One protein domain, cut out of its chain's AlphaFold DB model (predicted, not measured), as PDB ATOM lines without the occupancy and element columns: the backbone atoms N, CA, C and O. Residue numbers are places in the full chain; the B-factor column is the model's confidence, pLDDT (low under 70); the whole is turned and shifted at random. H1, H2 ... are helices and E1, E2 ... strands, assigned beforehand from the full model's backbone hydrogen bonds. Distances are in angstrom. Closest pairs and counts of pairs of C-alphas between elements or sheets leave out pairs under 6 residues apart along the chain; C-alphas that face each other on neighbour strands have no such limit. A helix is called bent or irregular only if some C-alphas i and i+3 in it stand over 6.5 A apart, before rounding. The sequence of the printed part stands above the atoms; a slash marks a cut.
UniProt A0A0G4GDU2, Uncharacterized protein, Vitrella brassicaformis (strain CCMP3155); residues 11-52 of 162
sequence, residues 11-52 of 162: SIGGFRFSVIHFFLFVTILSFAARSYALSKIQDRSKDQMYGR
ATOM      1  N   SER A  11     139.057  83.444 129.377       70.75
ATOM      2  CA  SER A  11     138.391  82.181 129.697       70.75
ATOM      3  C   SER A  11     137.112  82.441 130.485       70.75
ATOM      4  O   SER A  11     137.180  82.967 131.595       70.75
ATOM      5  N   ILE A  12     135.965  82.028 129.949       76.06
ATOM      6  CA  ILE A  12     134.670  82.064 130.641       76.06
ATOM      7  C   ILE A  12     134.078  80.654 130.590       76.06
ATOM      8  O   ILE A  12     133.975  80.062 129.518       76.06
ATOM      9  N   GLY A  13     133.735  80.084 131.751       69.31
ATOM     10  CA  GLY A  13     133.122  78.750 131.839       69.31
ATOM     11  C   GLY A  13     133.945  77.619 131.202       69.31
ATOM     12  O   GLY A  13     133.375  76.699 130.631       69.31
ATOM     13  N   GLY A  14     135.280  77.714 131.227       73.00
ATOM     14  CA  GLY A  14     136.194  76.757 130.584       73.00
ATOM     15  C   GLY A  14     136.475  77.020 129.096       73.00
ATOM     16  O   GLY A  14     137.518  76.601 128.596       73.00
ATOM     17  N   PHE A  15     135.629  77.782 128.396       63.81
ATOM     18  CA  PHE A  15     135.876  78.177 127.007       63.81
ATOM     19  C   PHE A  15     136.896  79.317 126.938       63.81
ATOM     20  O   PHE A  15     136.676  80.395 127.491       63.81
ATOM     21  N   ARG A  16     138.019  79.090 126.242       72.25
ATOM     22  CA  ARG A  16     139.092  80.080 126.037       72.25
ATOM     23  C   ARG A  16     138.846  80.859 124.741       72.25
ATOM     24  O   ARG A  16     139.278  80.441 123.671       72.25
ATOM     25  N   PHE A  17     138.174  82.002 124.833       71.31
ATOM     26  CA  PHE A  17     138.008  82.913 123.703       71.31
ATOM     27  C   PHE A  17     139.258  83.786 123.535       71.31
ATOM     28  O   PHE A  17     139.526  84.689 124.326       71.31
ATOM     29  N   SER A  18     140.025  83.531 122.474       77.81
ATOM     30  CA  SER A  18     141.013  84.490 121.958       77.81
ATOM     31  C   SER A  18     140.302  85.581 121.151       77.81
ATOM     32  O   SER A  18     139.339  85.292 120.438       77.81
ATOM     33  N   VAL A  19     140.810  86.817 121.203       75.12
ATOM     34  CA  VAL A  19     140.295  87.974 120.439       75.12
ATOM     35  C   VAL A  19     140.137  87.681 118.935       75.12
ATOM     36  O   VAL A  19     139.201  88.179 118.309       75.12
ATOM     37  N   ILE A  20     140.963  86.800 118.358       75.75
ATOM     38  CA  ILE A  20     140.851  86.355 116.954       75.75
ATOM     39  C   ILE A  20     139.483  85.701 116.676       75.75
ATOM     40  O   ILE A  20     138.882  85.939 115.629       75.75
ATOM     41  N   HIS A  21     138.947  84.933 117.629       77.31
ATOM     42  CA  HIS A  21     137.641  84.278 117.507       77.31
ATOM     43  C   HIS A  21     136.489  85.285 117.585       77.31
ATOM     44  O   HIS A  21     135.481  85.105 116.908       77.31
ATOM     45  N   PHE A  22     136.646  86.368 118.356       78.25
ATOM     46  CA  PHE A  22     135.676  87.464 118.378       78.25
ATOM     47  C   PHE A  22     135.647  88.206 117.035       78.25
ATOM     48  O   PHE A  22     134.571  88.412 116.481       78.25
ATOM     49  N   PHE A  23     136.809  88.528 116.453       78.50
ATOM     50  CA  PHE A  23     136.861  89.128 115.114       78.50
ATOM     51  C   PHE A  23     136.283  88.203 114.035       78.50
ATOM     52  O   PHE A  23     135.506  88.674 113.209       78.50
ATOM     53  N   LEU A  24     136.579  86.896 114.073       80.12
ATOM     54  CA  LEU A  24     135.952  85.902 113.188       80.12
ATOM     55  C   LEU A  24     134.430  85.831 113.373       80.12
ATOM     56  O   LEU A  24     133.696  85.781 112.391       80.12
ATOM     57  N   PHE A  25     133.930  85.869 114.609       81.56
ATOM     58  CA  PHE A  25     132.491  85.895 114.865       81.56
ATOM     59  C   PHE A  25     131.839  87.173 114.318       81.56
ATOM     60  O   PHE A  25     130.804  87.098 113.659       81.56
ATOM     61  N   VAL A  26     132.463  88.341 114.511       83.44
ATOM     62  CA  VAL A  26     131.965  89.623 113.991       83.44
ATOM     63  C   VAL A  26     131.994  89.667 112.460       83.44
ATOM     64  O   VAL A  26     131.037  90.171 111.866       83.44
ATOM     65  N   THR A  27     133.014  89.119 111.790       80.88
ATOM     66  CA  THR A  27     133.028  89.045 110.318       80.88
ATOM     67  C   THR A  27     132.007  88.040 109.789       80.88
ATOM     68  O   THR A  27     131.287  88.383 108.856       80.88
ATOM     69  N   ILE A  28     131.848  86.865 110.412       82.62
ATOM     70  CA  ILE A  28     130.810  85.878 110.057       82.62
ATOM     71  C   ILE A  28     129.399  86.450 110.267       82.62
ATOM     72  O   ILE A  28     128.532  86.271 109.412       82.62
ATOM     73  N   LEU A  29     129.156  87.183 111.356       83.69
ATOM     74  CA  LEU A  29     127.860  87.809 111.634       83.69
ATOM     75  C   LEU A  29     127.572  88.971 110.670       83.69
ATOM     76  O   LEU A  29     126.465  89.081 110.141       83.69
ATOM     77  N   SER A  30     128.582  89.798 110.376       80.88
ATOM     78  CA  SER A  30     128.492  90.868 109.371       80.88
ATOM     79  C   SER A  30     128.248  90.308 107.969       80.88
ATOM     80  O   SER A  30     127.477  90.879 107.197       80.88
ATOM     81  N   PHE A  31     128.873  89.172 107.650       80.94
ATOM     82  CA  PHE A  31     128.646  88.417 106.427       80.94
ATOM     83  C   PHE A  31     127.204  87.903 106.376       80.94
ATOM     84  O   PHE A  31     126.476  88.279 105.466       80.94
ATOM     85  N   ALA A  32     126.733  87.164 107.385       81.50
ATOM     86  CA  ALA A  32     125.362  86.647 107.436       81.50
ATOM     87  C   ALA A  32     124.290  87.753 107.327       81.50
ATOM     88  O   ALA A  32     123.318  87.604 106.584       81.50
ATOM     89  N   ALA A  33     124.491  88.895 107.995       84.56
ATOM     90  CA  ALA A  33     123.607  90.055 107.885       84.56
ATOM     91  C   ALA A  33     123.578  90.642 106.458       84.56
ATOM     92  O   ALA A  33     122.517  91.034 105.966       84.56
ATOM     93  N   ARG A  34     124.723  90.663 105.761       79.69
ATOM     94  CA  ARG A  34     124.822  91.060 104.346       79.69
ATOM     95  C   ARG A  34     124.203  90.013 103.406       79.69
ATOM     96  O   ARG A  34     123.493  90.425 102.493       79.69
ATOM     97  N   SER A  35     124.367  88.708 103.658       79.75
ATOM     98  CA  SER A  35     123.693  87.627 102.912       79.75
ATOM     99  C   SER A  35     122.176  87.795 102.956       79.75
ATOM    100  O   SER A  35     121.501  87.773 101.928       79.75
ATOM    101  N   TYR A  36     121.640  88.014 104.160       83.75
ATOM    102  CA  TYR A  36     120.210  88.193 104.388       83.75
ATOM    103  C   TYR A  36     119.679  89.474 103.723       83.75
ATOM    104  O   TYR A  36     118.595  89.473 103.135       83.75
ATOM    105  N   ALA A  37     120.466  90.556 103.744       81.75
ATOM    106  CA  ALA A  37     120.147  91.782 103.019       81.75
ATOM    107  C   ALA A  37     120.140  91.587 101.490       81.75
ATOM    108  O   ALA A  37     119.256  92.135 100.835       81.75
ATOM    109  N   LEU A  38     121.067  90.796 100.926       76.12
ATOM    110  CA  LEU A  38     121.056  90.437  99.501       76.12
ATOM    111  C   LEU A  38     119.808  89.628  99.131       76.12
ATOM    112  O   LEU A  38     119.088  90.044  98.227       76.12
ATOM    113  N   SER A  39     119.512  88.535  99.849       79.19
ATOM    114  CA  SER A  39     118.329  87.695  99.571       79.19
ATOM    115  C   SER A  39     117.060  88.543  99.550       79.19
ATOM    116  O   SER A  39     116.322  88.553  98.573       79.19
ATOM    117  N   LYS A  40     116.866  89.381 100.576       79.69
ATOM    118  CA  LYS A  40     115.686  90.245 100.706       79.69
ATOM    119  C   LYS A  40     115.566  91.324  99.615       79.69
ATOM    120  O   LYS A  40     114.473  91.857  99.416       79.69
ATOM    121  N   ILE A  41     116.654  91.666  98.925       71.75
ATOM    122  CA  ILE A  41     116.625  92.502  97.715       71.75
ATOM    123  C   ILE A  41     116.227  91.651  96.504       71.75
ATOM    124  O   ILE A  41     115.318  92.048  95.778       71.75
ATOM    125  N   GLN A  42     116.843  90.479  96.340       72.06
ATOM    126  CA  GLN A  42     116.607  89.562  95.223       72.06
ATOM    127  C   GLN A  42     115.179  88.985  95.207       72.06
ATOM    128  O   GLN A  42     114.625  88.686  94.154       72.06
ATOM    129  N   ASP A  43     114.554  88.819  96.370       73.56
ATOM    130  CA  ASP A  43     113.163  88.369  96.465       73.56
ATOM    131  C   ASP A  43     112.193  89.514  96.118       73.56
ATOM    132  O   ASP A  43     111.234  89.322  95.372       73.56
ATOM    133  N   ARG A  44     112.515  90.750  96.523       67.81
ATOM    134  CA  ARG A  44     111.751  91.949  96.137       67.81
ATOM    135  C   ARG A  44     111.868  92.308  94.653       67.81
ATOM    136  O   ARG A  44     110.912  92.871  94.120       67.81
ATOM    137  N   SER A  45     112.995  92.029  93.992       65.06
ATOM    138  CA  SER A  45     113.133  92.261  92.546       65.06
ATOM    139  C   SER A  45     112.238  91.304  91.749       65.06
ATOM    140  O   SER A  45     111.510  91.765  90.870       65.06
ATOM    141  N   LYS A  46     112.174  90.018  92.131       65.56
ATOM    142  CA  LYS A  46     111.232  89.031  91.560       65.56
ATOM    143  C   LYS A  46     109.773  89.480  91.711       65.56
ATOM    144  O   LYS A  46     109.065  89.574  90.708       65.56
ATOM    145  N   ASP A  47     109.340  89.814  92.931       66.12
ATOM    146  CA  ASP A  47     107.955  90.229  93.206       66.12
ATOM    147  C   ASP A  47     107.538  91.460  92.380       66.12
ATOM    148  O   ASP A  47     106.420  91.526  91.863       66.12
ATOM    149  N   GLN A  48     108.441  92.435  92.206       63.78
ATOM    150  CA  GLN A  48     108.166  93.623  91.391       63.78
ATOM    151  C   GLN A  48     108.180  93.351  89.880       63.78
ATOM    152  O   GLN A  48     107.384  93.965  89.169       63.78
ATOM    153  N   MET A  49     109.031  92.441  89.389       57.56
ATOM    154  CA  MET A  49     109.072  92.069  87.969       57.56
ATOM    155  C   MET A  49     107.804  91.338  87.523       57.56
ATOM    156  O   MET A  49     107.215  91.701  86.507       57.56
ATOM    157  N   TYR A  50     107.360  90.327  88.275       57.09
ATOM    158  CA  TYR A  50     106.203  89.516  87.878       57.09
ATOM    159  C   TYR A  50     104.855  90.155  88.249       57.09
ATOM    160  O   TYR A  50     103.851  89.888  87.592       57.09
ATOM    161  N   GLY A  51     104.815  91.025  89.265       57.66
ATOM    162  CA  GLY A  51     103.573  91.622  89.765       57.66
ATOM    163  C   GLY A  51     103.058  92.862  89.021       57.66
ATOM    164  O   GLY A  51     101.951  93.308  89.320       57.66
ATOM    165  N   ARG A  52     103.825  93.471  88.096       54.25
ATOM    166  CA  ARG A  52     103.473  94.795  87.535       54.25
ATOM    167  C   ARG A  52     103.737  94.953  86.035       54.25
ATOM    168  O   ARG A  52     104.652  95.659  85.613       54.25
TER     169      ARG A  52
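AT A GLANCE: This is residues 11 to 52 of the 162 residues of an uncharacterized protein of Vitrella brassicaformis (strain CCMP3155) (UniProt A0A0G4GDU2). The printed part is one long helix, H1, with a short hooked head at its first end, where residues 11 to 14 turn back along the strand E1. It makes a rod whose C-alphas span 56 by 17 by 6 A. The 42 printed residues hold one named strand and then one named helix, and the class is mostly helix. The whole is extended, with a radius of gyration of the C-alphas of 17.9 A.

IN THESE COORDINATES: E1, residues 15 to 18, begins with C-alpha 15 at (135.876, 78.177, 127.007). H1, residues 19 to 51, runs 48.0 A from C-alpha 19 at (140.295, 87.974, 120.439) to C-alpha 51 at (103.573, 91.622, 89.765), and is not bent.

HOW THE PARTS SIT: Residues 11 to 12 pair with residues 15 to 16 of E1, antiparallel; E1 pairs with no named strand. E1 and H1 meet only through their link, which is tight. In H1, 28 of 29 O i to N i+4 pairs are within hydrogen-bond range.

THE WHOLE: The C-alphas of Gly 14 and Arg 52, the two farthest apart, are 57.0 A apart. Residues 11 to 52 stand free. The printed part has no cut. Its mean pLDDT is 74.1, with residues 13, 15 and 44 to 52 under 70.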